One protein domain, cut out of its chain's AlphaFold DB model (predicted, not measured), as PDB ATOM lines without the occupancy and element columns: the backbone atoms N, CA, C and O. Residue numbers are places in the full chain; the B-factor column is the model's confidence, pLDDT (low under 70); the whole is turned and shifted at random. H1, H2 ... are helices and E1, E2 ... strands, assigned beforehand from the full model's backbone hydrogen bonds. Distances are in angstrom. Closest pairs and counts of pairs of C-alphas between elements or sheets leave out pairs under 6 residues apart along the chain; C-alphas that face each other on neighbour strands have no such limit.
ATOM      1  N   ILE A 325     -52.464  34.083 -67.594       97.62
ATOM      2  CA  ILE A 325     -52.328  34.694 -66.262       97.62
ATOM      3  C   ILE A 325     -53.110  36.011 -66.218       97.62
ATOM      4  O   ILE A 325     -53.973  36.195 -65.355       97.62
ATOM      5  N   SER A 326     -52.871  36.902 -67.184       98.06
ATOM      6  CA  SER A 326     -53.564  38.191 -67.266       98.06
ATOM      7  C   SER A 326     -55.071  38.011 -67.419       98.06
ATOM      8  O   SER A 326     -55.843  38.693 -66.744       98.06
ATOM      9  N   ALA A 327     -55.505  37.054 -68.246       98.06
ATOM     10  CA  ALA A 327     -56.919  36.731 -68.434       98.06
ATOM     11  C   ALA A 327     -57.601  36.271 -67.144       98.06
ATOM     12  O   ALA A 327     -58.696  36.742 -66.822       98.06
ATOM     13  N   TYR A 328     -56.942  35.407 -66.372       97.06
ATOM     14  CA  TYR A 328     -57.448  34.964 -65.079       97.06
ATOM     15  C   TYR A 328     -57.582  36.122 -64.083       97.06
ATOM     16  O   TYR A 328     -58.659  36.317 -63.507       97.06
ATOM     17  N   ILE A 329     -56.527  36.922 -63.900       96.62
ATOM     18  CA  ILE A 329     -56.528  38.004 -62.903       96.62
ATOM     19  C   ILE A 329     -57.529  39.104 -63.310       96.62
ATOM     20  O   ILE A 329     -58.319  39.568 -62.481       96.62
ATOM     21  N   ALA A 330     -57.597  39.449 -64.600       97.69
ATOM     22  CA  ALA A 330     -58.583  40.391 -65.122       97.69
ATOM     23  C   ALA A 330     -60.025  39.888 -64.949       97.69
ATOM     24  O   ALA A 330     -60.899  40.675 -64.589       97.69
ATOM     25  N   ALA A 331     -60.299  38.594 -65.157       96.75
ATOM     26  CA  ALA A 331     -61.623  38.025 -64.902       96.75
ATOM     27  C   ALA A 331     -62.012  38.126 -63.420       96.75
ATOM     28  O   ALA A 331     -63.132  38.535 -63.106       96.75
ATOM     29  N   CYS A 332     -61.078  37.840 -62.508       94.81
ATOM     30  CA  CYS A 332     -61.299  38.012 -61.072       94.81
ATOM     31  C   CYS A 332     -61.641  39.475 -60.727       94.81
ATOM     32  O   CYS A 332     -62.605  39.729 -60.006       94.81
ATOM     33  N   SER A 333     -60.924  40.441 -61.313       95.75
ATOM     34  CA  SER A 333     -61.209  41.874 -61.154       95.75
ATOM     35  C   SER A 333     -62.566  42.284 -61.743       95.75
ATOM     36  O   SER A 333     -63.346  42.973 -61.086       95.75
ATOM     37  N   ARG A 334     -62.909  41.819 -62.954       95.62
ATOM     38  CA  ARG A 334     -64.202  42.104 -63.610       95.62
ATOM     39  C   ARG A 334     -65.397  41.600 -62.795       95.62
ATOM     40  O   ARG A 334     -66.463  42.212 -62.855       95.62
ATOM     41  N   ASN A 335     -65.214  40.519 -62.039       93.44
ATOM     42  CA  ASN A 335     -66.239  39.924 -61.183       93.44
ATOM     43  C   ASN A 335     -66.368  40.599 -59.805       93.44
ATOM     44  O   ASN A 335     -67.391  40.420 -59.139       93.44
ATOM     45  N   ALA A 336     -65.378  41.393 -59.390       92.69
ATOM     46  CA  ALA A 336     -65.393  42.154 -58.146       92.69
ATOM     47  C   ALA A 336     -66.116  43.513 -58.289       92.69
ATOM     48  O   ALA A 336     -66.431  43.979 -59.391       92.69
ATOM     49  N   LYS A 337     -66.406  44.175 -57.161       91.25
ATOM     50  CA  LYS A 337     -67.147  45.450 -57.107       91.25
ATOM     51  C   LYS A 337     -66.358  46.527 -56.367       91.25
ATOM     52  O   LYS A 337     -65.664  46.235 -55.405       91.25
ATOM     53  N   GLY A 338     -66.521  47.785 -56.784       91.06
ATOM     54  CA  GLY A 338     -65.863  48.924 -56.132       91.06
ATOM     55  C   GLY A 338     -64.351  48.715 -56.001       91.06
ATOM     56  O   GLY A 338     -63.719  48.212 -56.929       91.06
ATOM     57  N   TYR A 339     -63.791  49.065 -54.842       91.31
ATOM     58  CA  TYR A 339     -62.363  48.915 -54.542       91.31
ATOM     59  C   TYR A 339     -61.856  47.466 -54.611       91.31
ATOM     60  O   TYR A 339     -60.676  47.252 -54.892       91.31
ATOM     61  N   ASP A 340     -62.723  46.459 -54.455       92.75
ATOM     62  CA  ASP A 340     -62.301  45.056 -54.546       92.75
ATOM     63  C   ASP A 340     -61.749  44.714 -55.935       92.75
ATOM     64  O   ASP A 340     -60.919  43.816 -56.068       92.75
ATOM     65  N   LYS A 341     -62.135  45.469 -56.973       94.38
ATOM     66  CA  LYS A 341     -61.598  45.295 -58.327       94.38
ATOM     67  C   LYS A 341     -60.078  45.404 -58.383       94.38
ATOM     68  O   LYS A 341     -59.459  44.610 -59.083       94.38
ATOM     69  N   ILE A 342     -59.485  46.356 -57.663       95.06
ATOM     70  CA  ILE A 342     -58.029  46.568 -57.650       95.06
ATOM     71  C   ILE A 342     -57.331  45.754 -56.554       95.06
ATOM     72  O   ILE A 342     -56.204  45.309 -56.755       95.06
ATOM     73  N   LEU A 343     -58.010  45.474 -55.436       93.62
ATOM     74  CA  LEU A 343     -57.472  44.625 -54.364       93.62
ATOM     75  C   LEU A 343     -57.273  43.175 -54.817       93.62
ATOM     76  O   LEU A 343     -56.302  42.526 -54.430       93.62
ATOM     77  N   VAL A 344     -58.182  42.660 -55.647       93.12
ATOM     78  CA  VAL A 344     -58.064  41.309 -56.203       93.12
ATOM     79  C   VAL A 344     -56.874  41.206 -57.152       93.12
ATOM     80  O   VAL A 344     -56.139  40.227 -57.069       93.12
ATOM     81  N   LEU A 345     -56.642  42.219 -57.994       93.88
ATOM     82  CA  LEU A 345     -55.471  42.271 -58.878       93.88
ATOM     83  C   LEU A 345     -54.170  42.170 -58.074       93.88
ATOM     84  O   LEU A 345     -53.356  41.287 -58.335       93.88
ATOM     85  N   ASP A 346     -54.029  43.035 -57.062       94.31
ATOM     86  CA  ASP A 346     -52.886  43.059 -56.145       94.31
ATOM     87  C   ASP A 346     -52.657  41.693 -55.495       94.31
ATOM     88  O   ASP A 346     -51.569  41.126 -55.566       94.31
ATOM     89  N   ARG A 347     -53.703  41.122 -54.892       92.75
ATOM     90  CA  ARG A 347     -53.581  39.855 -54.173       92.75
ATOM     91  C   ARG A 347     -53.206  38.702 -55.102       92.75
ATOM     92  O   ARG A 347     -52.286  37.954 -54.772       92.75
ATOM     93  N   GLU A 348     -53.919  38.534 -56.216       93.31
ATOM     94  CA  GLU A 348     -53.674  37.418 -57.133       93.31
ATOM     95  C   GLU A 348     -52.271  37.520 -57.739       93.31
ATOM     96  O   GLU A 348     -51.539  36.531 -57.705       93.31
ATOM     97  N   TRP A 349     -51.849  38.705 -58.200       94.94
ATOM     98  CA  TRP A 349     -50.536  38.873 -58.829       94.94
ATOM     99  C   TRP A 349     -49.376  38.693 -57.844       94.94
ATOM    100  O   TRP A 349     -48.482  37.871 -58.073       94.94
ATOM    101  N   ILE A 350     -49.423  39.371 -56.691       94.00
ATOM    102  CA  ILE A 350     -48.387  39.248 -55.655       94.00
ATOM    103  C   ILE A 350     -48.246  37.796 -55.189       94.00
ATOM    104  O   ILE A 350     -47.127  37.336 -54.958       94.00
ATOM    105  N   SER A 351     -49.349  37.050 -55.072       90.12
ATOM    106  CA  SER A 351     -49.318  35.674 -54.560       90.12
ATOM    107  C   SER A 351     -48.508  34.697 -55.419       90.12
ATOM    108  O   SER A 351     -47.980  33.722 -54.882       90.12
ATOM    109  N   VAL A 352     -48.385  34.957 -56.724       89.38
ATOM    110  CA  VAL A 352     -47.744  34.036 -57.675       89.38
ATOM    111  C   VAL A 352     -46.366  34.507 -58.133       89.38
ATOM    112  O   VAL A 352     -45.502  33.665 -58.381       89.38
ATOM    113  N   ALA A 353     -46.139  35.822 -58.207       93.12
ATOM    114  CA  ALA A 353     -44.917  36.389 -58.773       93.12
ATOM    115  C   ALA A 353     -43.917  36.918 -57.733       93.12
ATOM    116  O   ALA A 353     -42.740  37.070 -58.052       93.12
ATOM    117  N   SER A 354     -44.332  37.175 -56.487       92.69
ATOM    118  CA  SER A 354     -43.390  37.656 -55.465       92.69
ATOM    119  C   SER A 354     -42.445  36.554 -54.977       92.69
ATOM    120  O   SER A 354     -42.793  35.369 -54.906       92.69
ATOM    121  N   LEU A 355     -41.227  36.948 -54.598       90.69
ATOM    122  CA  LEU A 355     -40.323  36.077 -53.848       90.69
ATOM    123  C   LEU A 355     -40.960  35.666 -52.506       90.69
ATOM    124  O   LEU A 355     -41.747  36.428 -51.933       90.69
ATOM    125  N   PRO A 356     -40.617  34.483 -51.952       86.31
ATOM    126  CA  PRO A 356     -41.115  34.092 -50.639       86.31
ATOM    127  C   PRO A 356     -40.823  35.175 -49.597       86.31
ATOM    128  O   PRO A 356     -39.731  35.736 -49.562       86.31
ATOM    129  N   ASN A 357     -41.793  35.441 -48.723       86.38
ATOM    130  CA  ASN A 357     -41.718  36.466 -47.673       86.38
ATOM    131  C   ASN A 357     -41.657  37.925 -48.168       86.38
ATOM    132  O   ASN A 357     -41.501  38.828 -47.346       86.38
ATOM    133  N   ARG A 358     -41.838  38.184 -49.468       88.69
ATOM    134  CA  ARG A 358     -42.089  39.528 -50.003       88.69
ATOM    135  C   ARG A 358     -43.590  39.754 -50.204       88.69
ATOM    136  O   ARG A 358     -44.387  38.821 -50.277       88.69
ATOM    137  N   ASN A 359     -43.992  41.021 -50.230       90.31
ATOM    138  CA  ASN A 359     -45.361  41.460 -50.528       90.31
ATOM    139  C   ASN A 359     -45.415  42.454 -51.703       90.31
ATOM    140  O   ASN A 359     -46.443  43.097 -51.900       90.31
ATOM    141  N   TYR A 360     -44.308  42.559 -52.436       90.50
ATOM    142  CA  TYR A 360     -44.100  43.307 -53.672       90.50
ATOM    143  C   TYR A 360     -43.282  42.420 -54.625       90.50
ATOM    144  O   TYR A 360     -42.765  41.375 -54.210       90.50
ATOM    145  N   ILE A 361     -43.174  42.823 -55.887       91.69
ATOM    146  CA  ILE A 361     -42.385  42.126 -56.904       91.69
ATOM    147  C   ILE A 361     -41.345  43.105 -57.426       91.69
ATOM    148  O   ILE A 361     -41.683  44.117 -58.031       91.69
ATOM    149  N   TRP A 362     -40.079  42.816 -57.163       91.19
ATOM    150  CA  TRP A 362     -38.971  43.581 -57.707       91.19
ATOM    151  C   TRP A 362     -37.752  42.679 -57.846       91.19
ATOM    152  O   TRP A 362     -37.578  41.727 -57.082       91.19
ATOM    153  N   GLY A 363     -36.927  42.983 -58.836       90.00
ATOM    154  CA  GLY A 363     -35.651  42.328 -59.042       90.00
ATOM    155  C   GLY A 363     -35.314  42.167 -60.513       90.00
ATOM    156  O   GLY A 363     -36.178  42.253 -61.392       90.00
ATOM    157  N   HIS A 364     -34.043  41.906 -60.764       90.69
ATOM    158  CA  HIS A 364     -33.467  41.764 -62.089       90.69
ATOM    159  C   HIS A 364     -32.958  40.332 -62.284       90.69
ATOM    160  O   HIS A 364     -32.635  39.622 -61.329       90.69
ATOM    161  N   LEU A 365     -32.910  39.882 -63.538       91.19
ATOM    162  CA  LEU A 365     -32.257  38.618 -63.897       91.19
ATOM    163  C   LEU A 365     -30.866  38.856 -64.476       91.19
ATOM    164  O   LEU A 365     -29.969  38.034 -64.279       91.19
ATOM    165  N   TRP A 366     -30.709  39.986 -65.157       89.88
ATOM    166  CA  TRP A 366     -29.509  40.419 -65.858       89.88
ATOM    167  C   TRP A 366     -29.285  41.911 -65.623       89.88
ATOM    168  O   TRP A 366     -30.070  42.533 -64.915       89.88
ATOM    169  N   ASP A 367     -28.227  42.459 -66.225       83.75
ATOM    170  CA  ASP A 367     -27.939  43.898 -66.200       83.75
ATOM    171  C   ASP A 367     -29.199  44.724 -66.507       83.75
ATOM    172  O   ASP A 367     -29.974  44.391 -67.412       83.75
ATOM    173  N   GLU A 368     -29.406  45.776 -65.723       77.06
ATOM    174  CA  GLU A 368     -30.570  46.644 -65.835       77.06
ATOM    175  C   GLU A 368     -30.710  47.186 -67.270       77.06
ATOM    176  O   GLU A 368     -29.752  47.683 -67.874       77.06
ATOM    177  N   CYS A 369     -31.924  47.077 -67.818       75.44
ATOM    178  CA  CYS A 369     -32.286  47.445 -69.189       75.44
ATOM    179  C   CYS A 369     -31.655  46.599 -70.314       75.44
ATOM    180  O   CYS A 369     -31.792  46.963 -71.484       75.44
ATOM    181  N   LEU A 370     -30.980  45.478 -70.019       85.19
ATOM    182  CA  LEU A 370     -30.508  44.561 -71.065       85.19
ATOM    183  C   LEU A 370     -31.692  43.974 -71.851       85.19
ATOM    184  O   LEU A 370     -31.721  44.047 -73.083       85.19
ATOM    185  N   VAL A 371     -32.652  43.401 -71.121       90.19
ATOM    186  CA  VAL A 371     -33.883  42.785 -71.630       90.19
ATOM    187  C   VAL A 371     -34.993  42.894 -70.587       90.19
ATOM    188  O   VAL A 371     -34.735  42.748 -69.391       90.19
ATOM    189  N   GLU A 372     -36.217  43.102 -71.059       93.69
ATOM    190  CA  GLU A 372     -37.432  43.199 -70.246       93.69
ATOM    191  C   GLU A 372     -38.208  41.871 -70.222       93.69
ATOM    192  O   GLU A 372     -37.978  40.983 -71.047       93.69
ATOM    193  N   TYR A 373     -39.154  41.723 -69.288       94.94
ATOM    194  CA  TYR A 373     -39.848  40.450 -69.033       94.94
ATOM    195  C   TYR A 373     -41.366  40.576 -69.166       94.94
ATOM    196  O   TYR A 373     -41.944  41.531 -68.675       94.94
ATOM    197  N   SER A 374     -42.046  39.595 -69.747       97.12
ATOM    198  CA  SER A 374     -43.506  39.487 -69.728       97.12
ATOM    199  C   SER A 374     -44.043  39.049 -68.355       97.12
ATOM    200  O   SER A 374     -43.298  38.714 -67.426       97.12
ATOM    201  N   ILE A 375     -45.370  39.002 -68.226       97.94
ATOM    202  CA  ILE A 375     -46.056  38.438 -67.059       97.94
ATOM    203  C   ILE A 375     -45.722  36.949 -66.859       97.94
ATOM    204  O   ILE A 375     -45.506  36.521 -65.726       97.94
ATOM    205  N   ASP A 376     -45.611  36.172 -67.943       97.44
ATOM    206  CA  ASP A 376     -45.279  34.740 -67.890       97.44
ATOM    207  C   ASP A 376     -43.841  34.526 -67.384       97.44
ATOM    208  O   ASP A 376     -43.563  33.620 -66.593       97.44
ATOM    209  N   GLU A 377     -42.924  35.416 -67.773       96.69
ATOM    210  CA  GLU A 377     -41.551  35.436 -67.266       96.69
ATOM    211  C   GLU A 377     -41.467  35.860 -65.816       96.69
ATOM    212  O   GLU A 377     -40.814  35.177 -65.025       96.69
ATOM    213  N   SER A 378     -42.152  36.938 -65.443       97.06
ATOM    214  CA  SER A 378     -42.195  37.403 -64.057       97.06
ATOM    215  C   SER A 378     -42.748  36.311 -63.132       97.06
ATOM    216  O   SER A 378     -42.197  36.061 -62.061       97.06
ATOM    217  N   PHE A 379     -43.764  35.569 -63.585       96.56
ATOM    218  CA  PHE A 379     -44.306  34.404 -62.885       96.56
ATOM    219  C   PHE A 379     -43.267  33.281 -62.703       96.56
ATOM    220  O   PHE A 379     -43.083  32.779 -61.591       96.56
ATOM    221  N   ARG A 380     -42.551  32.893 -63.768       95.62
ATOM    222  CA  ARG A 380     -41.587  31.774 -63.719       95.62
ATOM    223  C   ARG A 380     -40.262  32.115 -63.046       95.62
ATOM    224  O   ARG A 380     -39.579  31.220 -62.545       95.62
ATOM    225  N   THR A 381     -39.881  33.385 -63.028       95.38
ATOM    226  CA  THR A 381     -38.573  33.844 -62.530       95.38
ATOM    227  C   THR A 381     -38.652  34.546 -61.175       95.38
ATOM    228  O   THR A 381     -37.628  34.637 -60.488       95.38
ATOM    229  N   ARG A 382     -39.862  34.967 -60.770       94.88
ATOM    230  CA  ARG A 382     -40.144  35.803 -59.591       94.88
ATOM    231  C   ARG A 382     -39.333  37.095 -59.575       94.88
ATOM    232  O   ARG A 382     -38.765  37.474 -58.552       94.88
ATOM    233  N   ALA A 383     -39.241  37.725 -60.740       93.12
ATOM    234  CA  ALA A 383     -38.488  38.946 -60.978       93.12
ATOM    235  C   ALA A 383     -39.294  39.915 -61.857       93.12
ATOM    236  O   ALA A 383     -40.403  39.607 -62.291       93.12
ATOM    237  N   GLY A 384     -38.722  41.091 -62.098       92.62
ATOM    238  CA  GLY A 384     -39.313  42.185 -62.856       92.62
ATOM    239  C   GLY A 384     -39.292  43.459 -62.027       92.62
ATOM    240  O   GLY A 384     -39.984  43.548 -61.015       92.62
ATOM    241  N   HIS A 385     -38.489  44.428 -62.459       90.88
ATOM    242  CA  HIS A 385     -38.350  45.732 -61.816       90.88
ATOM    243  C   HIS A 385     -39.567  46.635 -62.073       90.88
ATOM    244  O   HIS A 385     -40.571  46.215 -62.649       90.88
ATOM    245  N   CYS A 386     -39.492  47.889 -61.621       92.06
ATOM    246  CA  CYS A 386     -40.615  48.826 -61.611       92.06
ATOM    247  C   CYS A 386     -41.297  48.980 -62.982       92.06
ATOM    248  O   CYS A 386     -42.526  48.964 -63.063       92.06
ATOM    249  N   MET A 387     -40.513  49.056 -64.061       92.75
ATOM    250  CA  MET A 387     -41.002  49.119 -65.443       92.75
ATOM    251  C   MET A 387     -41.789  47.868 -65.824       92.75
ATOM    252  O   MET A 387     -42.941  47.971 -66.247       92.75
ATOM    253  N   VAL A 388     -41.200  46.694 -65.574       95.31
ATOM    254  CA  VAL A 388     -41.827  45.397 -65.836       95.31
ATOM    255  C   VAL A 388     -43.165  45.271 -65.132       95.31
ATOM    256  O   VAL A 388     -44.188  44.974 -65.753       95.31
ATOM    257  N   GLN A 389     -43.192  45.557 -63.833       96.56
ATOM    258  CA  GLN A 389     -44.438  45.460 -63.086       96.56
ATOM    259  C   GLN A 389     -45.473  46.472 -63.567       96.56
ATOM    260  O   GLN A 389     -46.664  46.169 -63.562       96.56
ATOM    261  N   SER A 390     -45.041  47.648 -64.017       95.81
ATOM    262  CA  SER A 390     -45.957  48.668 -64.510       95.81
ATOM    263  C   SER A 390     -46.666  48.238 -65.792       95.81
ATOM    264  O   SER A 390     -47.894  48.282 -65.837       95.81
ATOM    265  N   PHE A 391     -45.952  47.731 -66.803       96.06
ATOM    266  CA  PHE A 391     -46.627  47.266 -68.019       96.06
ATOM    267  C   PHE A 391     -47.436  45.972 -67.803       96.06
ATOM    268  O   PHE A 391     -48.432  45.752 -68.496       96.06
ATOM    269  N   VAL A 392     -47.067  45.122 -66.830       98.00
ATOM    270  CA  VAL A 392     -47.872  43.950 -66.437       98.00
ATOM    271  C   VAL A 392     -49.192  44.412 -65.831       98.00
ATOM    272  O   VAL A 392     -50.261  44.000 -66.277       98.00
ATOM    273  N   ILE A 393     -49.138  45.309 -64.846       98.19
ATOM    274  CA  ILE A 393     -50.335  45.820 -64.181       98.19
ATOM    275  C   ILE A 393     -51.222  46.604 -65.154       98.19
ATOM    276  O   ILE A 393     -52.435  46.383 -65.159       98.19
ATOM    277  N   SER A 394     -50.651  47.456 -66.010       98.44
ATOM    278  CA  SER A 394     -51.414  48.175 -67.039       98.44
ATOM    279  C   SER A 394     -52.146  47.223 -67.985       98.44
ATOM    280  O   SER A 394     -53.330  47.427 -68.239       98.44
ATOM    281  N   ALA A 395     -51.508  46.133 -68.427       98.50
ATOM    282  CA  ALA A 395     -52.165  45.124 -69.259       98.50
ATOM    283  C   ALA A 395     -53.381  44.496 -68.561       98.50
ATOM    284  O   ALA A 395     -54.460  44.382 -69.149       98.50
ATOM    285  N   ILE A 396     -53.238  44.120 -67.285       98.50
ATOM    286  CA  ILE A 396     -54.336  43.501 -66.540       98.50
ATOM    287  C   ILE A 396     -55.457  44.518 -66.266       98.50
ATOM    288  O   ILE A 396     -56.632  44.162 -66.354       98.50
ATOM    289  N   LEU A 397     -55.131  45.782 -65.978       98.50
ATOM    290  CA  LEU A 397     -56.115  46.856 -65.792       98.50
ATOM    291  C   LEU A 397     -56.882  47.158 -67.086       98.50
ATOM    292  O   LEU A 397     -58.112  47.261 -67.051       98.50
ATOM    293  N   ASP A 398     -56.196  47.209 -68.228       98.00
ATOM    294  CA  ASP A 398     -56.815  47.364 -69.547       98.00
ATOM    295  C   ASP A 398     -57.785  46.214 -69.830       98.00
ATOM    296  O   ASP A 398     -58.942  46.429 -70.212       98.00
ATOM    297  N   MET A 399     -57.358  44.981 -69.551       98.25
ATOM    298  CA  MET A 399     -58.221  43.807 -69.632       98.25
ATOM    299  C   MET A 399     -59.372  43.890 -68.632       98.25
ATOM    300  O   MET A 399     -60.493  43.543 -68.982       98.25
ATOM    301  N   ALA A 400     -59.174  44.404 -67.422       97.56
ATOM    302  CA  ALA A 400     -60.232  44.614 -66.435       97.56
ATOM    303  C   ALA A 400     -61.172  45.789 -66.776       97.56
ATOM    304  O   ALA A 400     -62.179  45.984 -66.089       97.56
ATOM    305  N   ARG A 401     -60.890  46.528 -67.863       96.50
ATOM    306  CA  ARG A 401     -61.599  47.745 -68.292       96.50
ATOM    307  C   ARG A 401     -61.527  48.851 -67.238       96.50
ATOM    308  O   ARG A 401     -62.519  49.526 -66.958       96.50
ATOM    309  N   ILE A 402     -60.353  49.006 -66.636       97.75
ATOM    310  CA  ILE A 402     -60.052  50.025 -65.637       97.75
ATOM    311  C   ILE A 402     -59.093  51.037 -66.261       97.75
ATOM    312  O   ILE A 402     -57.983  50.698 -66.666       97.75
ATOM    313  N   GLU A 403     -59.538  52.292 -66.336       97.00
ATOM    314  CA  GLU A 403     -58.703  53.400 -66.800       97.00
ATOM    315  C   GLU A 403     -57.464  53.534 -65.913       97.00
ATOM    316  O   GLU A 403     -57.573  53.582 -64.686       97.00
ATOM    317  N   ASN A 404     -56.296  53.592 -66.547       97.69
ATOM    318  CA  ASN A 404     -55.010  53.671 -65.880       97.69
ATOM    319  C   ASN A 404     -54.015  54.493 -66.707       97.69
ATOM    320  O   ASN A 404     -54.198  54.687 -67.912       97.69
ATOM    321  N   TYR A 405     -52.983  54.976 -66.025       97.25
ATOM    322  CA  TYR A 405     -51.841  55.676 -66.594       97.25
ATOM    323  C   TYR A 405     -50.578  54.976 -66.120       97.25
ATOM    324  O   TYR A 405     -50.346  54.911 -64.914       97.25
ATOM    325  N   LEU A 406     -49.754  54.484 -67.040       96.56
ATOM    326  CA  LEU A 406     -48.383  54.113 -66.700       96.56
ATOM    327  C   LEU A 406     -47.565  55.397 -66.693       96.56
ATOM    328  O   LEU A 406     -47.580  56.128 -67.680       96.56
ATOM    329  N   LEU A 407     -46.888  55.684 -65.590       94.25
ATOM    330  CA  LEU A 407     -46.075  56.878 -65.414       94.25
ATOM    331  C   LEU A 407     -44.655  56.463 -65.044       94.25
ATOM    332  O   LEU A 407     -44.453  55.633 -64.160       94.25
ATOM    333  N   GLU A 408     -43.675  57.082 -65.687       91.38
ATOM    334  CA  GLU A 408     -42.304  57.123 -65.201       91.38
ATOM    335  C   GLU A 408     -42.065  58.498 -64.600       91.38
ATOM    336  O   GLU A 408     -42.255  59.530 -65.256       91.38
ATOM    337  N   GLY A 409     -41.643  58.501 -63.342       87.12
ATOM    338  CA  GLY A 409     -41.200  59.713 -62.693       87.12
ATOM    339  C   GLY A 409     -39.720  59.673 -62.345       87.12
ATOM    340  O   GLY A 409     -39.181  58.605 -62.071       87.12
ATOM    341  N   GLU A 410     -39.089  60.845 -62.324       77.69
ATOM    342  CA  GLU A 410     -37.671  60.994 -61.996       77.69
ATOM    343  C   GLU A 410     -37.434  61.955 -60.811       77.69
ATOM    344  O   GLU A 410     -38.130  62.972 -60.662       77.69
ATOM    345  N   VAL A 411     -36.411  61.603 -60.007       63.88
ATOM    346  CA  VAL A 411     -35.690  62.350 -58.939       63.88
ATOM    347  C   VAL A 411     -36.024  61.971 -57.473       63.88
ATOM    348  O   VAL A 411     -37.071  62.406 -56.990       63.88
ATOM    349  N   PRO A 412     -35.079  61.360 -56.698       56.91
ATOM    350  CA  PRO A 412     -33.786  60.791 -57.116       56.91
ATOM    351  C   PRO A 412     -33.913  59.385 -57.731       56.91
ATOM    352  O   PRO A 412     -34.134  58.404 -57.010       56.91
ATOM    353  N   GLY A 413     -33.713  59.289 -59.050       69.38
ATOM    354  CA  GLY A 413     -33.808  58.054 -59.846       69.38
ATOM    355  C   GLY A 413     -35.108  57.923 -60.646       69.38
ATOM    356  O   GLY A 413     -36.117  58.521 -60.278       69.38
ATOM    357  N   SER A 414     -35.057  57.160 -61.743       81.62
ATOM    358  CA  SER A 414     -36.240  56.775 -62.521       81.62
ATOM    359  C   SER A 414     -37.019  55.684 -61.800       81.62
ATOM    360  O   SER A 414     -36.447  54.725 -61.274       81.62
ATOM    361  N   HIS A 415     -38.340  55.840 -61.763       89.25
ATOM    362  CA  HIS A 415     -39.241  54.850 -61.199       89.25
ATOM    363  C   HIS A 415     -40.571  54.815 -61.945       89.25
ATOM    364  O   HIS A 415     -41.209  55.852 -62.143       89.25
ATOM    365  N   HIS A 416     -41.007  53.610 -62.313       92.62
ATOM    366  CA  HIS A 416     -42.265  53.382 -63.021       92.62
ATOM    367  C   HIS A 416     -43.351  52.924 -62.053       92.62
ATOM    368  O   HIS A 416     -43.106  52.111 -61.158       92.62
ATOM    369  N   TYR A 417     -44.556  53.439 -62.250       94.06
ATOM    370  CA  TYR A 417     -45.730  53.099 -61.462       94.06
ATOM    371  C   TYR A 417     -46.994  53.270 -62.309       94.06
ATOM    372  O   TYR A 417     -46.999  53.967 -63.323       94.06
ATOM    373  N   VAL A 418     -48.092  52.640 -61.893       96.25
ATOM    374  CA  VAL A 418     -49.382  52.752 -62.591       96.25
ATOM    375  C   VAL A 418     -50.368  53.506 -61.724       96.25
ATOM    376  O   VAL A 418     -50.734  53.027 -60.657       96.25
ATOM    377  N   PHE A 419     -50.826  54.668 -62.174       95.75
ATOM    378  CA  PHE A 419     -51.854  55.455 -61.504       95.75
ATOM    379  C   PHE A 419     -53.255  55.073 -61.997       95.75
ATOM    380  O   PHE A 419     -53.495  54.959 -63.202       95.75
ATOM    381  N   VAL A 420     -54.194  54.894 -61.064       95.88
ATOM    382  CA  VAL A 420     -55.575  54.477 -61.341       95.88
ATOM    383  C   VAL A 420     -56.555  55.548 -60.833       95.88
ATOM    384  O   VAL A 420     -56.990  55.490 -59.679       95.88
ATOM    385  N   PRO A 421     -56.946  56.523 -61.682       93.25
ATOM    386  CA  PRO A 421     -57.649  57.732 -61.244       93.25
ATOM    387  C   PRO A 421     -58.963  57.463 -60.519       93.25
ATOM    388  O   PRO A 421     -59.236  58.065 -59.490       93.25
ATOM    389  N   ASN A 422     -59.765  56.519 -61.020       92.38
ATOM    390  CA  ASN A 422     -61.095  56.235 -60.466       92.38
ATOM    391  C   ASN A 422     -61.065  55.651 -59.046       92.38
ATOM    392  O   ASN A 422     -62.118  55.544 -58.420       92.38
ATOM    393  N   TYR A 423     -59.893  55.237 -58.561       92.06
ATOM    394  CA  TYR A 423     -59.730  54.708 -57.212       92.06
ATOM    395  C   TYR A 423     -58.782  55.543 -56.351       92.06
ATOM    396  O   TYR A 423     -58.820  55.372 -55.139       92.06
ATOM    397  N   GLU A 424     -57.975  56.433 -56.937       90.81
ATOM    398  CA  GLU A 424     -56.943  57.211 -56.226       90.81
ATOM    399  C   GLU A 424     -55.853  56.318 -55.599       90.81
ATOM    400  O   GLU A 424     -55.391  56.502 -54.469       90.81
ATOM    401  N   PHE A 425     -55.452  55.296 -56.356       92.81
ATOM    402  CA  PHE A 425     -54.367  54.391 -55.993       92.81
ATOM    403  C   PHE A 425     -53.308  54.357 -57.086       92.81
ATOM    404  O   PHE A 425     -53.578  54.610 -58.264       92.81
ATOM    405  N   THR A 426     -52.104  53.979 -56.680       93.31
ATOM    406  CA  THR A 426     -51.027  53.583 -57.575       93.31
ATOM    407  C   THR A 426     -50.692  52.112 -57.375       93.31
ATOM    408  O   THR A 426     -50.888  51.551 -56.298       93.31
ATOM    409  N   PHE A 427     -50.177  51.467 -58.411       94.44
ATOM    410  CA  PHE A 427     -49.417  50.235 -58.272       94.44
ATOM    411  C   PHE A 427     -47.934  50.558 -58.409       94.44
ATOM    412  O   PHE A 427     -47.523  51.207 -59.368       94.44
ATOM    413  N   ASP A 428     -47.153  50.086 -57.449       91.94
ATOM    414  CA  ASP A 428     -45.712  50.271 -57.342       91.94
ATOM    415  C   ASP A 428     -45.068  48.900 -57.134       91.94
ATOM    416  O   ASP A 428     -45.419  48.195 -56.187       91.94
ATOM    417  N   ASN A 429     -44.161  48.490 -58.028       92.00
ATOM    418  CA  ASN A 429     -43.534  47.161 -57.979       92.00
ATOM    419  C   ASN A 429     -44.582  46.032 -57.854       92.00
ATOM    420  O   ASN A 429     -44.475  45.114 -57.036       92.00
ATOM    421  N   GLY A 430     -45.671  46.165 -58.621       91.94
ATOM    422  CA  GLY A 430     -46.807  45.237 -58.641       91.94
ATOM    423  C   GLY A 430     -47.729  45.324 -57.421       91.94
ATOM    424  O   GLY A 430     -48.759  44.656 -57.406       91.94
ATOM    425  N   LYS A 431     -47.386  46.143 -56.418       94.38
ATOM    426  CA  LYS A 431     -48.107  46.287 -55.153       94.38
ATOM    427  C   LYS A 431     -49.005  47.517 -55.165       94.38
ATOM    428  O   LYS A 431     -48.557  48.617 -55.471       94.38
ATOM    429  N   LEU A 432     -50.262  47.349 -54.772       94.44
ATOM    430  CA  LEU A 432     -51.192  48.457 -54.573       94.44
ATOM    431  C   LEU A 432     -50.759  49.378 -53.413       94.44
ATOM    432  O   LEU A 432     -50.499  48.915 -52.301       94.44
ATOM    433  N   GLN A 433     -50.749  50.684 -53.673       90.56
ATOM    434  CA  GLN A 433     -50.384  51.769 -52.760       90.56
ATOM    435  C   GLN A 433     -51.411  52.907 -52.851       90.56
ATOM    436  O   GLN A 433     -51.935  53.213 -53.920       90.56
ATOM    437  N   SER A 434     -51.698  53.572 -51.732       81.19
ATOM    438  CA  SER A 434     -52.550  54.772 -51.730       81.19
ATOM    439  C   SER A 434     -51.826  55.945 -52.399       81.19
ATOM    440  O   SER A 434     -50.711  56.276 -51.993       81.19
ATOM    441  N   SER A 435     -52.475  56.642 -53.339       74.75
ATOM    442  CA  SER A 435     -51.866  57.790 -54.032       74.75
ATOM    443  C   SER A 435     -52.063  59.136 -53.319       74.75
ATOM    444  O   SER A 435     -51.503  60.132 -53.750       74.75
ATOM    445  N   GLN A 436     -52.801  59.184 -52.200       77.25
ATOM    446  CA  GLN A 436     -52.946  60.364 -51.317       77.25
ATOM    447  C   GLN A 436     -53.193  61.704 -52.052       77.25
ATOM    448  O   GLN A 436     -52.491  62.681 -51.803       77.25
ATOM    449  N   ASN A 437     -54.206  61.778 -52.923       82.88
ATOM    450  CA  ASN A 437     -54.574  63.001 -53.661       82.88
ATOM    451  C   ASN A 437     -53.451  63.590 -54.533       82.88
ATOM    452  O   ASN A 437     -53.362  64.806 -54.691       82.88
ATOM    453  N   THR A 438     -52.577  62.750 -55.077       87.88
ATOM    454  CA  THR A 438     -51.624  63.154 -56.108       87.88
ATOM    455  C   THR A 438     -51.511  62.065 -57.170       87.88
ATOM    456  O   THR A 438     -51.784  60.886 -56.914       87.88
ATOM    457  N   ILE A 439     -51.134  62.471 -58.381       88.56
ATOM    458  CA  ILE A 439     -50.721  61.562 -59.449       88.56
ATOM    459  C   ILE A 439     -49.292  61.069 -59.239       88.56
ATOM    460  O   ILE A 439     -48.910  60.089 -59.864       88.56
ATOM    461  N   HIS A 440     -48.492  61.757 -58.420       86.50
ATOM    462  CA  HIS A 440     -47.095  61.407 -58.205       86.50
ATOM    463  C   HIS A 440     -46.963  60.204 -57.278       86.50
ATOM    464  O   HIS A 440     -47.798  59.929 -56.416       86.50
ATOM    465  N   TRP A 441     -45.860  59.483 -57.428       82.50
ATOM    466  CA  TRP A 441     -45.526  58.409 -56.508       82.50
ATOM    467  C   TRP A 441     -45.121  58.971 -55.135       82.50
ATOM    468  O   TRP A 441     -44.127  59.687 -55.019       82.50
ATOM    469  N   ASN A 442     -45.848  58.590 -54.079       73.12
ATOM    470  CA  ASN A 442     -45.615  59.026 -52.691       73.12
ATOM    471  C   ASN A 442     -44.513  58.244 -51.955       73.12
ATOM    472  O   ASN A 442     -44.550  58.095 -50.731       73.12
ATOM    473  N   GLY A 443     -43.543  57.695 -52.683       71.56
ATOM    474  CA  GLY A 443     -42.425  56.986 -52.075       71.56
ATOM    475  C   GLY A 443     -41.491  57.905 -51.275       71.56
ATOM    476  O   GLY A 443     -41.530  59.127 -51.423       71.56
ATOM    477  N   PRO A 444     -40.561  57.339 -50.478       64.00
ATOM    478  CA  PRO A 444     -39.573  58.107 -49.704       64.00
ATOM    479  C   PRO A 444     -38.703  59.053 -50.549       64.00
ATOM    480  O   PRO A 444     -38.080  59.971 -50.022       64.00
ATOM    481  N   ARG A 445     -38.641  58.795 -51.858       61.84
ATOM    482  CA  ARG A 445     -37.881  59.528 -52.871       61.84
ATOM    483  C   ARG A 445     -38.792  60.231 -53.886       61.84
ATOM    484  O   ARG A 445     -38.324  60.505 -54.971       61.84
ATOM    485  N   GLY A 446     -40.066  60.459 -53.544       63.12
ATOM    486  CA  GLY A 446     -41.164  60.796 -54.458       63.12
ATOM    487  C   GLY A 446     -40.793  61.583 -55.718       63.12
ATOM    488  O   GLY A 446     -40.077  62.584 -55.660       63.12
ATOM    489  N   ASN A 447     -41.326  61.121 -56.847       73.00
ATOM    490  CA  ASN A 447     -40.979  61.622 -58.171       73.00
ATOM    491  C   ASN A 447     -41.452  63.066 -58.368       73.00
ATOM    492  O   ASN A 447     -42.512  63.455 -57.875       73.00
ATOM    493  N   LYS A 448     -40.677  63.861 -59.115       77.62
ATOM    494  CA  LYS A 448     -41.000  65.276 -59.369       77.62
ATOM    495  C   LYS A 448     -41.206  65.587 -60.842       77.62
ATOM    496  O   LYS A 448     -41.976  66.489 -61.165       77.62
ATOM    497  N   VAL A 449     -40.514  64.857 -61.712       88.44
ATOM    498  CA  VAL A 449     -40.534  65.045 -63.165       88.44
ATOM    499  C   VAL A 449     -41.250  63.871 -63.803       88.44
ATOM    500  O   VAL A 449     -40.969  62.740 -63.433       88.44
ATOM    501  N   ILE A 450     -42.152  64.122 -64.750       91.38
ATOM    502  CA  ILE A 450     -42.722  63.078 -65.604       91.38
ATOM    503  C   ILE A 450     -41.788  62.902 -66.798       91.38
ATOM    504  O   ILE A 450     -41.739  63.761 -67.679       91.38
ATOM    505  N   ALA A 451     -41.037  61.802 -66.799       89.38
ATOM    506  CA  ALA A 451     -40.086  61.473 -67.857       89.38
ATOM    507  C   ALA A 451     -40.769  60.732 -69.012       89.38
ATOM    508  O   ALA A 451     -40.473  61.011 -70.176       89.38
ATOM    509  N   ARG A 452     -41.744  59.866 -68.693       91.31
ATOM    510  CA  ARG A 452     -42.593  59.147 -69.651       91.31
ATOM    511  C   ARG A 452     -43.995  58.908 -69.112       91.31
ATOM    512  O   ARG A 452     -44.217  58.831 -67.902       91.31
ATOM    513  N   PHE A 453     -44.957  58.763 -70.018       95.00
ATOM    514  CA  PHE A 453     -46.280  58.250 -69.677       95.00
ATOM    515  C   PHE A 453     -46.916  57.460 -70.820       95.00
ATOM    516  O   PHE A 453     -46.729  57.791 -71.991       95.00
ATOM    517  N   HIS A 454     -47.735  56.466 -70.464       96.81
ATOM    518  CA  HIS A 454     -48.615  55.748 -71.381       96.81
ATOM    519  C   HIS A 454     -50.073  55.954 -71.000       96.81
ATOM    520  O   HIS A 454     -50.445  55.960 -69.824       96.81
ATOM    521  N   TYR A 455     -50.913  56.069 -72.022       97.12
ATOM    522  CA  TYR A 455     -52.355  56.131 -71.869       97.12
ATOM    523  C   TYR A 455     -53.042  55.667 -73.153       97.12
ATOM    524  O   TYR A 455     -52.786  56.196 -74.232       97.12
ATOM    525  N   ARG A 456     -53.953  54.689 -73.030       93.56
ATOM    526  CA  ARG A 456     -54.772  54.154 -74.138       93.56
ATOM    527  C   ARG A 456     -53.957  53.680 -75.351       93.56
ATOM    528  O   ARG A 456     -54.296  54.005 -76.487       93.56
ATOM    529  N   GLY A 457     -52.903  52.901 -75.104       90.69
ATOM    530  CA  GLY A 457     -52.071  52.315 -76.162       90.69
ATOM    531  C   GLY A 457     -51.235  53.337 -76.938       90.69
ATOM    532  O   GLY A 457     -50.869  53.088 -78.082       90.69
ATOM    533  N   LYS A 458     -50.990  54.502 -76.338       93.94
ATOM    534  CA  LYS A 458     -50.051  55.512 -76.816       93.94
ATOM    535  C   LYS A 458     -49.124  55.910 -75.681       93.94
ATOM    536  O   LYS A 458     -49.500  55.803 -74.512       93.94
ATOM    537  N   PHE A 459     -47.957  56.431 -76.032       94.62
ATOM    538  CA  PHE A 459     -46.982  56.911 -75.064       94.62
ATOM    539  C   PHE A 459     -46.304  58.200 -75.508       94.62
ATOM    540  O   PHE A 459     -46.304  58.551 -76.694       94.62
ATOM    541  N   ALA A 460     -45.738  58.905 -74.535       93.56
ATOM    542  CA  ALA A 460     -44.873  60.051 -74.751       93.56
ATOM    543  C   ALA A 460     -43.726  60.052 -73.741       93.56
ATOM    544  O   ALA A 460     -43.935  59.798 -72.556       93.56
ATOM    545  N   SER A 461     -42.555  60.444 -74.223       91.56
ATOM    546  CA  SER A 461     -41.431  60.956 -73.447       91.56
ATOM    547  C   SER A 461     -41.436  62.482 -73.615       91.56
ATOM    548  O   SER A 461     -40.883  62.988 -74.601       91.56
ATOM    549  N   PRO A 462     -42.134  63.239 -72.742       92.19
ATOM    550  CA  PRO A 462     -42.354  64.679 -72.895       92.19
ATOM    551  C   PRO A 462     -41.103  65.519 -72.577       92.19
ATOM    552  O   PRO A 462     -41.140  66.405 -71.729       92.19
ATOM    553  N   ILE A 463     -39.989  65.266 -73.260       89.31
ATOM    554  CA  ILE A 463     -38.725  65.995 -73.114       89.31
ATOM    555  C   ILE A 463     -38.677  67.094 -74.179       89.31
ATOM    556  O   ILE A 463     -38.810  66.805 -75.366       89.31
ATOM    557  N   ALA A 464     -38.513  68.353 -73.774       87.19
ATOM    558  CA  ALA A 464     -38.415  69.469 -74.715       87.19
ATOM    559  C   ALA A 464     -37.001  69.586 -75.335       87.19
ATOM    560  O   ALA A 464     -36.156  68.701 -75.189       87.19
ATOM    561  N   GLY A 465     -36.737  70.663 -76.076       84.25
ATOM    562  CA  GLY A 465     -35.410  70.973 -76.612       84.25
ATOM    563  C   GLY A 465     -35.009  70.120 -77.819       84.25
ATOM    564  O   GLY A 465     -33.821  69.951 -78.077       84.25
ATOM    565  N   GLY A 466     -35.974  69.577 -78.563       83.44
ATOM    566  CA  GLY A 466     -35.740  68.705 -79.718       83.44
ATOM    567  C   GLY A 466     -35.618  67.218 -79.381       83.44
ATOM    568  O   GLY A 466     -35.207  66.443 -80.248       83.44
ATOM    569  N   HIS A 467     -35.957  66.816 -78.151       84.81
ATOM    570  CA  HIS A 467     -35.825  65.441 -77.657       84.81
ATOM    571  C   HIS A 467     -37.162  64.716 -77.451       84.81
ATOM    572  O   HIS A 467     -37.166  63.565 -77.009       84.81
ATOM    573  N   TYR A 468     -38.285  65.341 -77.818       89.31
ATOM    574  CA  TYR A 468     -39.599  64.715 -77.705       89.31
ATOM    575  C   TYR A 468     -39.646  63.394 -78.481       89.31
ATOM    576  O   TYR A 468     -39.212  63.305 -79.636       89.31
ATOM    577  N   SER A 469     -40.198  62.351 -77.869       88.12
ATOM    578  CA  SER A 469     -40.446  61.072 -78.537       88.12
ATOM    579  C   SER A 469     -41.751  60.454 -78.053       88.12
ATOM    580  O   SER A 469     -42.226  60.755 -76.963       88.12
ATOM    581  N   GLY A 470     -42.367  59.627 -78.894       90.12
ATOM    582  CA  GLY A 470     -43.636  58.982 -78.586       90.12
ATOM    583  C   GLY A 470     -44.596  58.937 -79.760       90.12
ATOM    584  O   GLY A 470     -44.381  59.572 -80.796       90.12
ATOM    585  N   THR A 471     -45.668  58.177 -79.559       92.12
ATOM    586  CA  THR A 471     -46.774  58.004 -80.510       92.12
ATOM    587  C   THR A 471     -47.892  59.019 -80.303       92.12
ATOM    588  O   THR A 471     -48.741  59.200 -81.178       92.12
ATOM    589  N   PHE A 472     -47.901  59.717 -79.166       94.12
ATOM    590  CA  PHE A 472     -48.635  60.970 -79.062       94.12
ATOM    591  C   PHE A 472     -47.964  62.034 -79.928       94.12
ATOM    592  O   PHE A 472     -46.748  62.220 -79.882       94.12
ATOM    593  N   SER A 473     -48.768  62.812 -80.644       94.44
ATOM    594  CA  SER A 473     -48.328  64.135 -81.076       94.44
ATOM    595  C   SER A 473     -48.095  65.033 -79.848       94.44
ATOM    596  O   SER A 473     -48.758  64.844 -78.820       94.44
ATOM    597  N   PRO A 474     -47.229  66.059 -79.928       95.56
ATOM    598  CA  PRO A 474     -47.016  66.965 -78.799       95.56
ATOM    599  C   PRO A 474     -48.305  67.622 -78.280       95.56
ATOM    600  O   PRO A 474     -48.453  67.840 -77.081       95.56
ATOM    601  N   ALA A 475     -49.271  67.893 -79.164       96.81
ATOM    602  CA  ALA A 475     -50.570  68.441 -78.780       96.81
ATOM    603  C   ALA A 475     -51.399  67.461 -77.931       96.81
ATOM    604  O   ALA A 475     -51.933  67.860 -76.895       96.81
ATOM    605  N   GLU A 476     -51.465  66.187 -78.331       97.12
ATOM    606  CA  GLU A 476     -52.143  65.147 -77.546       97.12
ATOM    607  C   GLU A 476     -51.445  64.929 -76.197       97.12
ATOM    608  O   GLU A 476     -52.111  64.803 -75.170       97.12
ATOM    609  N   ALA A 477     -50.107  64.941 -76.169       96.75
ATOM    610  CA  ALA A 477     -49.359  64.796 -74.927       96.75
ATOM    611  C   ALA A 477     -49.663  65.938 -73.942       96.75
ATOM    612  O   ALA A 477     -49.946  65.693 -72.770       96.75
ATOM    613  N   VAL A 478     -49.686  67.187 -74.425       97.69
ATOM    614  CA  VAL A 478     -50.067  68.360 -73.624       97.69
ATOM    615  C   VAL A 478     -51.500  68.237 -73.099       97.69
ATOM    616  O   VAL A 478     -51.756  68.596 -71.950       97.69
ATOM    617  N   GLU A 479     -52.441  67.720 -73.891       97.88
ATOM    618  CA  GLU A 479     -53.817  67.479 -73.437       97.88
ATOM    619  C   GLU A 479     -53.871  66.467 -72.283       97.88
ATOM    620  O   GLU A 479     -54.519  66.725 -71.265       97.88
ATOM    621  N   VAL A 480     -53.136  65.356 -72.396       97.38
ATOM    622  CA  VAL A 480     -53.046  64.350 -71.328       97.38
ATOM    623  C   VAL A 480     -52.430  64.945 -70.060       97.38
ATOM    624  O   VAL A 480     -52.984  64.760 -68.974       97.38
ATOM    625  N   LEU A 481     -51.347  65.717 -70.179       96.75
ATOM    626  CA  LEU A 481     -50.713  66.385 -69.038       96.75
ATOM    627  C   LEU A 481     -51.644  67.419 -68.384       96.75
ATOM    628  O   LEU A 481     -51.711  67.486 -67.156       96.75
ATOM    629  N   ARG A 482     -52.431  68.181 -69.162       96.62
ATOM    630  CA  ARG A 482     -53.473  69.075 -68.613       96.62
ATOM    631  C   ARG A 482     -54.532  68.288 -67.844       96.62
ATOM    632  O   ARG A 482     -54.908  68.711 -66.751       96.62
ATOM    633  N   LYS A 483     -54.988  67.151 -68.384       95.94
ATOM    634  CA  LYS A 483     -55.959  66.279 -67.708       95.94
ATOM    635  C   LYS A 483     -55.395  65.776 -66.379       95.94
ATOM    636  O   LYS A 483     -56.047  65.966 -65.357       95.94
ATOM    637  N   LEU A 484     -54.186  65.213 -66.374       94.25
ATOM    638  CA  LEU A 484     -53.523  64.732 -65.157       94.25
ATOM    639  C   LEU A 484     -53.355  65.851 -64.120       94.25
ATOM    640  O   LEU A 484     -53.765  65.685 -62.974       94.25
ATOM    641  N   LYS A 485     -52.870  67.027 -64.541       93.75
ATOM    642  CA  LYS A 485     -52.751  68.212 -63.678       93.75
ATOM    643  C   LYS A 485     -54.092  68.599 -63.057       93.75
ATOM    644  O   LYS A 485     -54.142  68.950 -61.885       93.75
ATOM    645  N   SER A 486     -55.181  68.533 -63.823       94.25
ATOM    646  CA  SER A 486     -56.509  68.946 -63.355       94.25
ATOM    647  C   SER A 486     -57.139  68.026 -62.305       94.25
ATOM    648  O   SER A 486     -58.042  68.483 -61.610       94.25
ATOM    649  N   LEU A 487     -56.674  66.776 -62.158       92.44
ATOM    650  CA  LEU A 487     -57.249  65.827 -61.193       92.44
ATOM    651  C   LEU A 487     -57.046  66.292 -59.746       92.44
ATOM    652  O   LEU A 487     -57.995  66.283 -58.967       92.44
ATOM    653  N   TYR A 488     -55.837  66.756 -59.417       89.88
ATOM    654  CA  TYR A 488     -55.474  67.180 -58.057       89.88
ATOM    655  C   TYR A 488     -54.833  68.567 -57.983       89.88
ATOM    656  O   TYR A 488     -54.379  68.988 -56.923       89.88
ATOM    657  N   ASN A 489     -54.801  69.300 -59.101       89.56
ATOM    658  CA  ASN A 489     -54.011  70.526 -59.243       89.56
ATOM    659  C   ASN A 489     -52.513  70.284 -58.958       89.56
ATOM    660  O   ASN A 489     -51.828  71.134 -58.384       89.56
ATOM    661  N   ASP A 490     -52.015  69.111 -59.360       87.62
ATOM    662  CA  ASP A 490     -50.628  68.706 -59.151       87.62
ATOM    663  C   ASP A 490     -49.653  69.600 -59.920       87.62
ATOM    664  O   ASP A 490     -49.884  70.031 -61.057       87.62
ATOM    665  N   ARG A 491     -48.492  69.825 -59.312       90.19
ATOM    666  CA  ARG A 491     -47.350  70.408 -60.008       90.19
ATOM    667  C   ARG A 491     -46.718  69.329 -60.886       90.19
ATOM    668  O   ARG A 491     -46.099  68.408 -60.366       90.19
ATOM    669  N   ILE A 492     -46.860  69.450 -62.203       92.19
ATOM    670  CA  ILE A 492     -46.225  68.548 -63.172       92.19
ATOM    671  C   ILE A 492     -44.993  69.237 -63.748       92.19
ATOM    672  O   ILE A 492     -45.119  70.300 -64.357       92.19
ATOM    673  N   LEU A 493     -43.823  68.624 -63.566       92.50
ATOM    674  CA  LEU A 493     -42.583  69.038 -64.215       92.50
ATOM    675  C   LEU A 493     -42.258  68.101 -65.376       92.50
ATOM    676  O   LEU A 493     -42.502  66.899 -65.294       92.50
ATOM    677  N   ILE A 494     -41.659  68.664 -66.419       92.00
ATOM    678  CA  ILE A 494     -41.006  67.934 -67.509       92.00
ATOM    679  C   ILE A 494     -39.580  68.460 -67.702       92.00
ATOM    680  O   ILE A 494     -39.235  69.530 -67.187       92.00
ATOM    681  N   TYR A 495     -38.769  67.751 -68.480       89.81
ATOM    682  CA  TYR A 495     -37.431  68.200 -68.860       89.81
ATOM    683  C   TYR A 495     -37.456  69.319 -69.910       89.81
ATOM    684  O   TYR A 495     -38.231  69.274 -70.866       89.81
ATOM    685  N   VAL A 496     -36.594  70.329 -69.729       88.44
ATOM    686  CA  VAL A 496     -36.424  71.445 -70.687       88.44
ATOM    687  C   VAL A 496     -35.615  71.010 -71.911       88.44
ATOM    688  O   VAL A 496     -35.843  71.525 -73.004       88.44
ATOM    689  N   ASP A 497     -34.697  70.065 -71.728       84.25
ATOM    690  CA  ASP A 497     -33.911  69.428 -72.781       84.25
ATOM    691  C   ASP A 497     -33.489  68.008 -72.362       84.25
ATOM    692  O   ASP A 497     -33.585  67.643 -71.189       84.25
ATOM    693  N   GLY A 498     -33.032  67.207 -73.327       74.44
ATOM    694  CA  GLY A 498     -32.492  65.856 -73.119       74.44
ATOM    695  C   GLY A 498     -30.965  65.778 -73.225       74.44
ATOM    696  O   GLY A 498     -30.420  64.692 -73.441       74.44
ATOM    697  N   GLU A 499     -30.244  66.906 -73.130       74.62
ATOM    698  CA  GLU A 499     -28.786  66.907 -73.327       74.62
ATOM    699  C   GLU A 499     -28.053  66.142 -72.222       74.62
ATOM    700  O   GLU A 499     -27.047  65.481 -72.479       74.62
ATOM    701  N   HIS A 500     -28.563  66.205 -70.992       68.25
ATOM    702  CA  HIS A 500     -27.991  65.511 -69.841       68.25
ATOM    703  C   HIS A 500     -27.931  63.989 -70.049       68.25
ATOM    704  O   HIS A 500     -26.907  63.374 -69.762       68.25
ATOM    705  N   GLU A 501     -28.953  63.412 -70.676       65.62
ATOM    706  CA  GLU A 501     -29.044  61.976 -70.961       65.62
ATOM    707  C   GLU A 501     -28.155  61.523 -72.127       65.62
ATOM    708  O   GLU A 501     -27.646  60.405 -72.135       65.62
ATOM    709  N   THR A 502     -27.934  62.395 -73.114       64.31
ATOM    710  CA  THR A 502     -27.154  62.061 -74.321       64.31
ATOM    711  C   THR A 502     -25.668  62.402 -74.193       64.31
ATOM    712  O   THR A 502     -24.825  61.752 -74.810       64.31
ATOM    713  N   LYS A 503     -25.310  63.414 -73.387       60.62
ATOM    714  CA  LYS A 503     -23.939  63.949 -73.306       60.62
ATOM    715  C   LYS A 503     -23.252  63.729 -71.953       60.62
ATOM    716  O   LYS A 503     -22.021  63.659 -71.926       60.62
ATOM    717  N   HIS A 504     -23.982  63.609 -70.835       54.72
ATOM    718  CA  HIS A 504     -23.382  63.623 -69.489       54.72
ATOM    719  C   HIS A 504     -24.099  62.722 -68.455       54.72
ATOM    720  O   HIS A 504     -24.907  63.214 -67.674       54.72
ATOM    721  N   PRO A 505     -23.696  61.447 -68.278       53.34
ATOM    722  CA  PRO A 505     -24.394  60.493 -67.399       53.34
ATOM    723  C   PRO A 505     -24.291  60.771 -65.880       53.34
ATOM    724  O   PRO A 505     -24.659  59.925 -65.072       53.34
ATOM    725  N   ARG A 506     -23.720  61.908 -65.449       50.22
ATOM    726  CA  ARG A 506     -23.504  62.252 -64.026       50.22
ATOM    727  C   ARG A 506     -23.670  63.746 -63.744       50.22
ATOM    728  O   ARG A 506     -22.820  64.356 -63.091       50.22
ATOM    729  N   ILE A 507     -24.736  64.360 -64.243       53.12
ATOM    730  CA  ILE A 507     -25.148  65.669 -63.724       53.12
ATOM    731  C   ILE A 507     -25.751  65.445 -62.329       53.12
ATOM    732  O   ILE A 507     -26.522  64.513 -62.124       53.12
ATOM    733  N   LYS A 508     -25.364  66.259 -61.336       58.06
ATOM    734  CA  LYS A 508     -26.047  66.250 -60.032       58.06
ATOM    735  C   LYS A 508     -27.513  66.624 -60.257       58.06
ATOM    736  O   LYS A 508     -27.760  67.644 -60.888       58.06
ATOM    737  N   GLU A 509     -28.446  65.846 -59.715       59.31
ATOM    738  CA  GLU A 509     -29.903  65.988 -59.920       59.31
ATOM    739  C   GLU A 509     -30.432  67.420 -59.736       59.31
ATOM    740  O   GLU A 509     -31.343  67.849 -60.434       59.31
ATOM    741  N   GLU A 510     -29.810  68.188 -58.841       62.47
ATOM    742  CA  GLU A 510     -30.101  69.600 -58.552       62.47
ATOM    743  C   GLU A 510     -29.961  70.528 -59.775       62.47
ATOM    744  O   GLU A 510     -30.491  71.638 -59.779       62.47
ATOM    745  N   ASN A 511     -29.234  70.079 -60.800       69.19
ATOM    746  CA  ASN A 511     -28.875  70.852 -61.983       69.19
ATOM    747  C   ASN A 511     -29.600  70.385 -63.253       69.19
ATOM    748  O   ASN A 511     -29.308  70.923 -64.321       69.19
ATOM    749  N   ILE A 512     -30.495  69.388 -63.177       74.25
ATOM    750  CA  ILE A 512     -31.217  68.924 -64.366       74.25
ATOM    751  C   ILE A 512     -32.307  69.955 -64.723       74.25
ATOM    752  O   ILE A 512     -33.183  70.230 -63.893       74.25
ATOM    753  N   PRO A 513     -32.280  70.559 -65.928       84.88
ATOM    754  CA  PRO A 513     -33.223  71.607 -66.306       84.88
ATOM    755  C   PRO A 513     -34.658  71.074 -66.418       84.88
ATOM    756  O   PRO A 513     -34.965  70.253 -67.282       84.88
ATOM    757  N   THR A 514     -35.568  71.574 -65.578       89.69
ATOM    758  CA  THR A 514     -36.994  71.196 -65.584       89.69
ATOM    759  C   THR A 514     -37.909  72.417 -65.675       89.69
ATOM    760  O   THR A 514     -37.524  73.535 -65.330       89.69
ATOM    761  N   THR A 515     -39.133  72.221 -66.167       90.94
ATOM    762  CA  THR A 515     -40.145  73.276 -66.312       90.94
ATOM    763  C   THR A 515     -41.549  72.758 -66.022       90.94
ATOM    764  O   THR A 515     -41.878  71.617 -66.330       90.94
ATOM    765  N   GLU A 516     -42.403  73.617 -65.461       92.25
ATOM    766  CA  GLU A 516     -43.850  73.364 -65.335       92.25
ATOM    767  C   GLU A 516     -44.626  73.733 -66.601       92.25
ATOM    768  O   GLU A 516     -45.792  73.368 -66.759       92.25
ATOM    769  N   ASN A 517     -44.001  74.503 -67.495       94.12
ATOM    770  CA  ASN A 517     -44.624  74.929 -68.736       94.12
ATOM    771  C   ASN A 517     -44.468  73.846 -69.808       94.12
ATOM    772  O   ASN A 517     -43.740  74.027 -70.784       94.12
ATOM    773  N   PHE A 518     -45.170  72.726 -69.636       95.00
ATOM    774  CA  PHE A 518     -45.167  71.637 -70.614       95.00
ATOM    775  C   PHE A 518     -45.819  72.015 -71.958       95.00
ATOM    776  O   PHE A 518     -45.696  71.274 -72.926       95.00
ATOM    777  N   GLU A 519     -46.447  73.193 -72.088       95.88
ATOM    778  CA  GLU A 519     -46.908  73.710 -73.389       95.88
ATOM    779  C   GLU A 519     -45.750  74.073 -74.325       95.88
ATOM    780  O   GLU A 519     -45.958  74.242 -75.528       95.88
ATOM    781  N   ILE A 520     -44.516  74.147 -73.809       94.75
ATOM    782  CA  ILE A 520     -43.315  74.257 -74.642       94.75
ATOM    783  C   ILE A 520     -43.219  73.118 -75.668       94.75
ATOM    784  O   ILE A 520     -42.725  73.354 -76.769       94.75
ATOM    785  N   LEU A 521     -43.783  71.942 -75.361       94.06
ATOM    786  CA  LEU A 521     -43.818  70.787 -76.261       94.06
ATOM    787  C   LEU A 521     -44.534  71.086 -77.584       94.06
ATOM    788  O   LEU A 521     -44.213  70.492 -78.605       94.06
ATOM    789  N   LEU A 522     -45.455  72.056 -77.617       95.06
ATOM    790  CA  LEU A 522     -46.146  72.463 -78.848       95.06
ATOM    791  C   LEU A 522     -45.202  73.056 -79.908       95.06
ATOM    792  O   LEU A 522     -45.616  73.257 -81.048       95.06
ATOM    793  N   LYS A 523     -43.958  73.370 -79.530       92.88
ATOM    794  CA  LYS A 523     -42.913  73.892 -80.417       92.88
ATOM    795  C   LYS A 523     -41.928  72.814 -80.880       92.88
ATOM    796  O   LYS A 523     -41.024  73.136 -81.644       92.88
ATOM    797  N   GLU A 524     -42.069  71.578 -80.404       88.81
ATOM    798  CA  GLU A 524     -41.143  70.490 -80.706       88.81
ATOM    799  C   GLU A 524     -41.272  70.010 -82.153       88.81
ATOM    800  O   GLU A 524     -42.370  69.874 -82.701       88.81
TER     801      GLU A 524
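This is residues 325 to 524 of the 532 residues of an uncharacterized protein of Candidatus Atribacteria bacterium (UniProt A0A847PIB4). A strongly twisted antiparallel sheet of six strands stands in the middle, with helices over both of its faces. H4 runs along one face over E2, and the helical hairpin of H1 and H2, with H3 beside one end of it, packs beyond H4 and the E4 edge; over the other face H5 crosses E5 and E6, with H7 side by side with H5. H6 lies well away from the sheet and touches no helix. The printed part has 200 residues with seven named helices and six named strands, in the order H1 H2 H3 H4 E1 E2 E3 E4 E5 E6 H5 H6 H7; the sheet's order is E4 E3 E2 E1 E5 E6 and the class is mixed, helices and strands. The whole is compact and rounded, with a radius of gyration of the C-alphas of 16.9 A and spans of 45 by 36 by 30 A.

The sheet holds E1, residues 405 to 410, 15.8 A long; E2, residues 414 to 420, 19.5 A, beginning at C-alpha 414 at (-36.240, 56.775, -62.521); E3, residues 425 to 428; E4, residues 431 to 434; E5, residues 449 to 455, 17.2 A; and E6, residues 458 to 461. Before it in the chain come H1, residues 325 to 335, 15.7 A, with C-alpha 325 at (-52.328, 34.694, -66.262); H2, residues 340 to 353, 19.9 A; H3, residues 375 to 381; and H4, residues 386 to 399, 20.0 A. After it come H5, residues 474 to 488, the longest helix at 22.4 A; H6, residues 499 to 503; and H7, residues 518 to 523, ending at C-alpha 523 at (-42.913, 73.892, -80.417).

E1, E2, E3 and E4 form a meander, each strand the antiparallel neighbour of the one before. E2 and E1 are a hairpin, with N 407 and O 417 2.8 A apart, within hydrogen-bond range. Within that range too are N 427 and O 418 of E3 and E2, 2.8 A; N 433 and O 426 of E4 and E3, 2.8 A; N 454 and O 406 of E5 and E1, 2.8 A; and N 453 and O 460 of E5 and E6, 2.9 A. The domain has three layers, helices on both faces of a sheet: H2 and H4 on one face, H5 on the other. H4 lies over E2 at a height of 7.9 A and runs along the strands, at 14 degrees to E2 on the local plane; the closest C-alphas are those of Cys 386 and His 416, 5.0 A. H2 is on the sheet by E4, where the closest C-alphas are those of Asp 346 and Lys 431, 5.9 A. H1 and H2 touch at Ser 333 and Lys 341, whose C-alphas are 4.5 A apart, at a shallow tilt of 23 degrees, opposite ways. H4 touches H1 with residues 395 to 399 alone, closest at the C-alphas of Ser 326 and Ile 396, 5.4 A. H3 touches H2 at the C-alphas of Ala 353 and Phe 379, 4.6 A. H5, at a height of 9.9 A, lies over E5 and E6 and runs across the strands, at 77 degrees to E5 on the local plane. H5 and H7 touch at the C-alphas of Pro 474 and Leu 522, 5.6 A, at a shallow tilt of 11 degrees, opposite ways. Each O i to N i+4 pair is within hydrogen-bond range in H1, H3, H4 and H6; H2 has 8 of 10, H5 10 of 11, and H7 0 of 2 but 3 of 3 O i to N i+3 pairs.

The two C-alphas farthest apart, of Asn 335 and Lys 503, are 50.1 A apart. The printed part has no cut. The links H2 to H3, E4 to E5, E6 to H5 and H6 to H7 are long. Mean pLDDT of the printed part is 88.9, and it is under 70 at residues 411 to 413, 444 to 446 and 500 to 511.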